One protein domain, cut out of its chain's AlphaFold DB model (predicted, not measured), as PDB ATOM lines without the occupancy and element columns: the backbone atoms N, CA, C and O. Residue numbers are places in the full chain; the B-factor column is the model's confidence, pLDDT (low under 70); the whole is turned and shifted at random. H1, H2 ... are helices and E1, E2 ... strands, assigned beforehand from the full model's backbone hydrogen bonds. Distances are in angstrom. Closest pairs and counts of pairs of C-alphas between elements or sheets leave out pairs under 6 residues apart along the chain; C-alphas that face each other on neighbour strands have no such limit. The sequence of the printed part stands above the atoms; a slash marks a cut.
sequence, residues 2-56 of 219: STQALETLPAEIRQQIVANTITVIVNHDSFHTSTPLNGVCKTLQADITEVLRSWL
ATOM      1  N   SER A   2     -45.752  32.338 142.118       64.44
ATOM      2  CA  SER A   2     -46.953  31.916 142.854       64.44
ATOM      3  C   SER A   2     -48.039  32.992 142.736       64.44
ATOM      4  O   SER A   2     -47.823  34.128 143.156       64.44
ATOM      5  N   THR A   3     -49.196  32.638 142.174       73.44
ATOM      6  CA  THR A   3     -50.394  33.497 142.064       73.44
ATOM      7  C   THR A   3     -50.918  33.948 143.427       73.44
ATOM      8  O   THR A   3     -51.552  34.994 143.538       73.44
ATOM      9  N   GLN A   4     -50.566  33.211 144.481       78.56
ATOM     10  CA  GLN A   4     -50.982  33.454 145.857       78.56
ATOM     11  C   GLN A   4     -50.508  34.813 146.398       78.56
ATOM     12  O   GLN A   4     -51.187  35.411 147.224       78.56
ATOM     13  N   ALA A   5     -49.380  35.339 145.908       86.81
ATOM     14  CA  ALA A   5     -48.891  36.651 146.330       86.81
ATOM     15  C   ALA A   5     -49.785  37.797 145.821       86.81
ATOM     16  O   ALA A   5     -50.042  38.743 146.561       86.81
ATOM     17  N   LEU A   6     -50.307  37.695 144.590       89.00
ATOM     18  CA  LEU A   6     -51.146  38.737 143.987       89.00
ATOM     19  C   LEU A   6     -52.505  38.855 144.685       89.00
ATOM     20  O   LEU A   6     -52.999  39.962 144.854       89.00
ATOM     21  N   GLU A   7     -53.086  37.741 145.135       90.69
ATOM     22  CA  GLU A   7     -54.398  37.735 145.801       90.69
ATOM     23  C   GLU A   7     -54.373  38.385 147.192       90.69
ATOM     24  O   GLU A   7     -55.391  38.900 147.647       90.69
ATOM     25  N   THR A   8     -53.209  38.402 147.850       94.25
ATOM     26  CA  THR A   8     -53.042  39.039 149.169       94.25
ATOM     27  C   THR A   8     -52.883  40.558 149.106       94.25
ATOM     28  O   THR A   8     -52.935  41.222 150.140       94.25
ATOM     29  N   LEU A   9     -52.688  41.120 147.909       95.00
ATOM     30  CA  LEU A   9     -52.553  42.561 147.729       95.00
ATOM     31  C   LEU A   9     -53.915  43.261 147.858       95.00
ATOM     32  O   LEU A   9     -54.929  42.695 147.436       95.00
ATOM     33  N   PRO A  10     -53.954  44.508 148.361       97.00
ATOM     34  CA  PRO A  10     -55.143  45.355 148.293       97.00
ATOM     35  C   PRO A  10     -55.657  45.508 146.855       97.00
ATOM     36  O   PRO A  10     -54.870  45.469 145.904       97.00
ATOM     37  N   ALA A  11     -56.971  45.685 146.694       95.94
ATOM     38  CA  ALA A  11     -57.615  45.742 145.380       95.94
ATOM     39  C   ALA A  11     -57.039  46.859 144.504       95.94
ATOM     40  O   ALA A  11     -56.760  46.639 143.329       95.94
ATOM     41  N   GLU A  12     -56.752  48.006 145.106       96.19
ATOM     42  CA  GLU A  12     -56.173  49.176 144.454       96.19
ATOM     43  C   GLU A  12     -54.816  48.840 143.821       96.19
ATOM     44  O   GLU A  12     -54.549  49.186 142.671       96.19
ATOM     45  N   ILE A  13     -53.974  48.093 144.546       97.38
ATOM     46  CA  ILE A  13     -52.657  47.671 144.055       97.38
ATOM     47  C   ILE A  13     -52.807  46.643 142.931       97.38
ATOM     48  O   ILE A  13     -52.103  46.729 141.925       97.38
ATOM     49  N   ARG A  14     -53.741  45.689 143.055       96.44
ATOM     50  CA  ARG A  14     -53.996  44.702 141.991       96.44
ATOM     51  C   ARG A  14     -54.500  45.370 140.717       96.44
ATOM     52  O   ARG A  14     -53.968  45.094 139.645       96.44
ATOM     53  N   GLN A  15     -55.462  46.281 140.830       96.88
ATOM     54  CA  GLN A  15     -55.993  47.046 139.704       96.88
ATOM     55  C   GLN A  15     -54.914  47.910 139.043       96.88
ATOM     56  O   GLN A  15     -54.867  47.985 137.817       96.88
ATOM     57  N   GLN A  16     -54.001  48.503 139.820       96.31
ATOM     58  CA  GLN A  16     -52.861  49.240 139.272       96.31
ATOM     59  C   GLN A  16     -51.903  48.325 138.493       96.31
ATOM     60  O   GLN A  16     -51.469  48.681 137.397       96.31
ATOM     61  N   ILE A  17     -51.600  47.132 139.019       95.75
ATOM     62  CA  ILE A  17     -50.802  46.123 138.301       95.75
ATOM     63  C   ILE A  17     -51.510  45.732 137.001       95.75
ATOM     64  O   ILE A  17     -50.887  45.744 135.943       95.75
ATOM     65  N   VAL A  18     -52.813  45.447 137.059       96.62
ATOM     66  CA  VAL A  18     -53.624  45.125 135.881       96.62
ATOM     67  C   VAL A  18     -53.547  46.249 134.852       96.62
ATOM     68  O   VAL A  18     -53.138  45.990 133.723       96.62
ATOM     69  N   ALA A  19     -53.836  47.493 135.240       96.56
ATOM     70  CA  ALA A  19     -53.813  48.659 134.357       96.56
ATOM     71  C   ALA A  19     -52.467  48.844 133.637       96.56
ATOM     72  O   ALA A  19     -52.453  49.215 132.464       96.56
ATOM     73  N   ASN A  20     -51.356  48.542 134.314       95.88
ATOM     74  CA  ASN A  20     -50.004  48.646 133.758       95.88
ATOM     75  C   ASN A  20     -49.615  47.482 132.832       95.88
ATOM     76  O   ASN A  20     -48.571  47.545 132.190       95.88
ATOM     77  N   THR A  21     -50.416  46.415 132.780       96.12
ATOM     78  CA  THR A  21     -50.168  45.240 131.924       96.12
ATOM     79  C   THR A  21     -51.131  45.138 130.747       96.12
ATOM     80  O   THR A  21     -51.012  44.208 129.952       96.12
ATOM     81  N   ILE A  22     -52.109  46.043 130.650       97.31
ATOM     82  CA  ILE A  22     -53.026  46.078 129.514       97.31
ATOM     83  C   ILE A  22     -52.302  46.695 128.323       97.31
ATOM     84  O   ILE A  22     -51.738  47.788 128.417       97.31
ATOM     85  N   THR A  23     -52.372  46.007 127.192       97.38
ATOM     86  CA  THR A  23     -51.882  46.494 125.907       97.38
ATOM     87  C   THR A  23     -52.986  46.426 124.859       97.38
ATOM     88  O   THR A  23     -53.974  45.696 125.007       97.38
ATOM     89  N   VAL A  24     -52.866  47.248 123.820       98.06
ATOM     90  CA  VAL A  24     -53.798  47.276 122.688       98.06
ATOM     91  C   VAL A  24     -53.133  46.592 121.503       98.06
ATOM     92  O   VAL A  24     -52.080  47.028 121.039       98.06
ATOM     93  N   ILE A  25     -53.768  45.535 121.004       97.12
ATOM     94  CA  ILE A  25     -53.307  44.772 119.845       97.12
ATOM     95  C   ILE A  25     -54.157  45.156 118.640       97.12
ATOM     96  O   ILE A  25     -55.387  45.028 118.667       97.12
ATOM     97  N   VAL A  26     -53.493  45.595 117.572       96.56
ATOM     98  CA  VAL A  26     -54.126  45.965 116.304       96.56
ATOM     99  C   VAL A  26     -53.914  44.848 115.288       96.56
ATOM    100  O   VAL A  26     -52.787  44.519 114.925       96.56
ATOM    101  N   ASN A  27     -55.017  44.272 114.820       92.81
ATOM    102  CA  ASN A  27     -55.052  43.235 113.796       92.81
ATOM    103  C   ASN A  27     -55.533  43.816 112.461       92.81
ATOM    104  O   ASN A  27     -55.928  44.976 112.368       92.81
ATOM    105  N   HIS A  28     -55.546  42.987 111.417       88.19
ATOM    106  CA  HIS A  28     -55.965  43.380 110.067       88.19
ATOM    107  C   HIS A  28     -57.408  43.927 109.987       88.19
ATOM    108  O   HIS A  28     -57.667  44.885 109.253       88.19
ATOM    109  N   ASP A  29     -58.334  43.365 110.769       91.88
ATOM    110  CA  ASP A  29     -59.772  43.686 110.694       91.88
ATOM    111  C   ASP A  29     -60.352  44.267 111.989       91.88
ATOM    112  O   ASP A  29     -61.520  44.646 112.042       91.88
ATOM    113  N   SER A  30     -59.568  44.303 113.065       96.19
ATOM    114  CA  SER A  30     -60.051  44.712 114.382       96.19
ATOM    115  C   SER A  30     -58.904  45.107 115.302       96.19
ATOM    116  O   SER A  30     -57.731  44.927 114.982       96.19
ATOM    117  N   PHE A  31     -59.244  45.621 116.476       97.56
ATOM    118  CA  PHE A  31     -58.321  45.736 117.595       97.56
ATOM    119  C   PHE A  31     -58.966  45.120 118.839       97.56
ATOM    120  O   PHE A  31     -60.190  44.981 118.913       97.56
ATOM    121  N   HIS A  32     -58.145  44.743 119.809       97.38
ATOM    122  CA  HIS A  32     -58.613  44.282 121.113       97.38
ATOM    123  C   HIS A  32     -57.596  44.630 122.198       97.38
ATOM    124  O   HIS A  32     -56.429  44.896 121.912       97.38
ATOM    125  N   THR A  33     -58.045  44.631 123.449       97.44
ATOM    126  CA  THR A  33     -57.159  44.728 124.606       97.44
ATOM    127  C   THR A  33     -56.684  43.343 125.021       97.44
ATOM    128  O   THR A  33     -57.440  42.369 124.976       97.44
ATOM    129  N   SER A  34     -55.432  43.258 125.446       96.88
ATOM    130  CA  SER A  34     -54.834  42.044 125.989       96.88
ATOM    131  C   SER A  34     -54.145  42.352 127.311       96.88
ATOM    132  O   SER A  34     -53.706  43.471 127.555       96.88
ATOM    133  N   THR A  35     -54.078  41.358 128.189       96.50
ATOM    134  CA  THR A  35     -53.273  41.403 129.409       96.50
ATOM    135  C   THR A  35     -52.803  39.986 129.736       96.50
ATOM    136  O   THR A  35     -53.600  39.044 129.646       96.50
ATOM    137  N   PRO A  36     -51.542  39.800 130.164       95.75
ATOM    138  CA  PRO A  36     -51.027  38.494 130.579       95.75
ATOM    139  C   PRO A  36     -51.718  37.942 131.838       95.75
ATOM    140  O   PRO A  36     -51.501  36.788 132.199       95.75
ATOM    141  N   LEU A  37     -52.536  38.751 132.524       94.44
ATOM    142  CA  LEU A  37     -53.264  38.356 133.733       94.44
ATOM    143  C   LEU A  37     -54.638  37.734 133.439       94.44
ATOM    144  O   LEU A  37     -55.310  37.257 134.359       94.44
ATOM    145  N   ASN A  38     -55.067  37.732 132.175       94.00
ATOM    146  CA  ASN A  38     -56.344  37.155 131.777       94.00
ATOM    147  C   ASN A  38     -56.368  35.643 132.062       94.00
ATOM    148  O   ASN A  38     -55.442  34.918 131.703       94.00
ATOM    149  N   GLY A  39     -57.428  35.160 132.715       92.94
ATOM    150  CA  GLY A  39     -57.580  33.737 133.044       92.94
ATOM    151  C   GLY A  39     -56.718  33.213 134.204       92.94
ATOM    152  O   GLY A  39     -56.786  32.020 134.492       92.94
ATOM    153  N   VAL A  40     -55.950  34.062 134.904       93.88
ATOM    154  CA  VAL A  40     -55.105  33.623 136.036       93.88
ATOM    155  C   VAL A  40     -55.943  33.178 137.240       93.88
ATOM    156  O   VAL A  40     -55.754  32.077 137.755       93.88
ATOM    157  N   CYS A  41     -56.873  34.017 137.706       94.19
ATOM    158  CA  CYS A  41     -57.838  33.665 138.751       94.19
ATOM    159  C   CYS A  41     -59.087  34.559 138.682       94.19
ATOM    160  O   CYS A  41     -59.098  35.594 138.013       94.19
ATOM    161  N   LYS A  42     -60.162  34.170 139.384       96.00
ATOM    162  CA  LYS A  42     -61.452  34.888 139.348       96.00
ATOM    163  C   LYS A  42     -61.356  36.319 139.879       96.00
ATOM    164  O   LYS A  42     -62.004  37.202 139.328       96.00
ATOM    165  N   THR A  43     -60.554  36.542 140.920       95.88
ATOM    166  CA  THR A  43     -60.349  37.873 141.509       95.88
ATOM    167  C   THR A  43     -59.704  38.817 140.501       95.88
ATOM    168  O   THR A  43     -60.249  39.881 140.234       95.88
ATOM    169  N   LEU A  44     -58.615  38.390 139.851       95.31
ATOM    170  CA  LEU A  44     -57.965  39.192 138.812       95.31
ATOM    171  C   LEU A  44     -58.873  39.409 137.599       95.31
ATOM    172  O   LEU A  44     -58.852  40.487 137.021       95.31
ATOM    173  N   GLN A  45     -59.716  38.441 137.232       96.69
ATOM    174  CA  GLN A  45     -60.688  38.639 136.152       96.69
ATOM    175  C   GLN A  45     -61.708  39.743 136.475       96.69
ATOM    176  O   GLN A  45     -62.090  40.514 135.587       96.69
ATOM    177  N   ALA A  46     -62.155  39.818 137.733       96.75
ATOM    178  CA  ALA A  46     -63.025  40.892 138.196       96.75
ATOM    179  C   ALA A  46     -62.292  42.241 138.147       96.75
ATOM    180  O   ALA A  46     -62.821  43.179 137.554       96.75
ATOM    181  N   ASP A  47     -61.049  42.292 138.644       97.62
ATOM    182  CA  ASP A  47     -60.205  43.492 138.595       97.62
ATOM    183  C   ASP A  47     -59.965  43.950 137.135       97.62
ATOM    184  O   ASP A  47     -60.103  45.130 136.829       97.62
ATOM    185  N   ILE A  48     -59.692  43.030 136.199       97.69
ATOM    186  CA  ILE A  48     -59.554  43.316 134.755       97.69
ATOM    187  C   ILE A  48     -60.836  43.916 134.186       97.69
ATOM    188  O   ILE A  48     -60.791  44.922 133.479       97.69
ATOM    189  N   THR A  49     -61.983  43.313 134.497       97.62
ATOM    190  CA  THR A  49     -63.284  43.791 134.009       97.62
ATOM    191  C   THR A  49     -63.592  45.191 134.532       97.62
ATOM    192  O   THR A  49     -64.153  46.012 133.807       97.62
ATOM    193  N   GLU A  50     -63.238  45.468 135.784       97.31
ATOM    194  CA  GLU A  50     -63.418  46.777 136.406       97.31
ATOM    195  C   GLU A  50     -62.486  47.827 135.793       97.31
ATOM    196  O   GLU A  50     -62.959  48.878 135.351       97.31
ATOM    197  N   VAL A  51     -61.192  47.516 135.678       97.38
ATOM    198  CA  VAL A  51     -60.182  48.415 135.102       97.38
ATOM    199  C   VAL A  51     -60.529  48.767 133.656       97.38
ATOM    200  O   VAL A  51     -60.572  49.947 133.312       97.38
ATOM    201  N   LEU A  52     -60.862  47.781 132.814       96.75
ATOM    202  CA  LEU A  52     -61.134  48.001 131.387       96.75
ATOM    203  C   LEU A  52     -62.294  48.970 131.104       96.75
ATOM    204  O   LEU A  52     -62.326  49.565 130.032       96.75
ATOM    205  N   ARG A  53     -63.225  49.179 132.046       96.50
ATOM    206  CA  ARG A  53     -64.353  50.115 131.865       96.50
ATOM    207  C   ARG A  53     -63.949  51.584 131.841       96.50
ATOM    208  O   ARG A  53     -64.725  52.407 131.373       96.50
ATOM    209  N   SER A  54     -62.793  51.920 132.401       95.88
ATOM    210  CA  SER A  54     -62.317  53.306 132.492       95.88
ATOM    211  C   SER A  54     -60.842  53.451 132.130       95.88
ATOM    212  O   SER A  54     -60.282  54.546 132.219       95.88
ATOM    213  N   TRP A  55     -60.197  52.352 131.739       97.56
ATOM    214  CA  TRP A  55     -58.806  52.344 131.334       97.56
ATOM    215  C   TRP A  55     -58.639  53.064 130.002       97.56
ATOM    216  O   TRP A  55     -59.327  52.777 129.026       97.56
ATOM    217  N   LEU A  56     -57.689  53.993 129.977       97.69
ATOM    218  CA  LEU A  56     -57.279  54.711 128.783       97.69
ATOM    219  C   LEU A  56     -55.819  54.346 128.512       97.69
ATOM    220  O   LEU A  56     -55.016  54.403 129.449       97.69
TER     221      LEU A  56
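What this domain is: This is residues 2 to 56 of the 219 residues of an uncharacterized protein of Lophium mytilinum (UniProt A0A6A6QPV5). A two-stranded hairpin, E1 and E2, makes an arm at one end of a small body in which two helices, H2 and H3, cross steeply; the short helix H1 lies at the end of the body away from the hairpin. The hairpin's tip, residues 26 to 31, sticks out free. The printed part has 55 residues, with three named helices and two named strands in the order H1, H2, E1, E2, H3; the sheet, E1 - E2, is antiparallel and the class is mixed, helices and strands. The whole is elongated, 39 by 22 by 16 A, and only just compact, close to loose, with a radius of gyration of the C-alphas of 11.9 A.

Where its parts are: E1 is residues 23 to 26, 9.9 A long, and E2 is residues 31 to 34, 9.8 A. H2, residues 11 to 21, measures 15.4 A and begins at C-alpha 11 (-57.615, 45.742, 145.380). H3, residues 42 to 52, measures 15.3 A and ends at C-alpha 52 (-61.134, 48.001, 131.387). H1 is residues 4 to 7, 5.5 A, with C-alpha 4 at (-50.982, 33.454, 145.857).

How they stand to each other: The hairpin's strands E1 and E2 are antiparallel at 152 degrees, with N 23 and O 34 at 2.9 A and N 32 and O 25 at 3.0 A, within hydrogen-bond range. H2 is apart from E2, but only just, the closest C-alphas being 8.2 A apart. H2 and H3 touch, the same way at a steep tilt of 66 degrees; their closest C-alphas, of Gln 15 and Asp 47, are 5.6 A apart. H1 is close to H3 but not clearly touching, the closest C-alphas, of Glu 7 and Thr 43, being 7.3 A apart. In H2 and H3 every O i to N i+4 pair is within hydrogen-bond range; H1 is too short for such a pair.

The domain as a whole: The C-alphas farthest apart, of Thr 8 and His 28, are 39.5 A from each other. The printed part has no cut, and no link is long. The mean pLDDT of the printed part is 94.3; residue 2 is under 70.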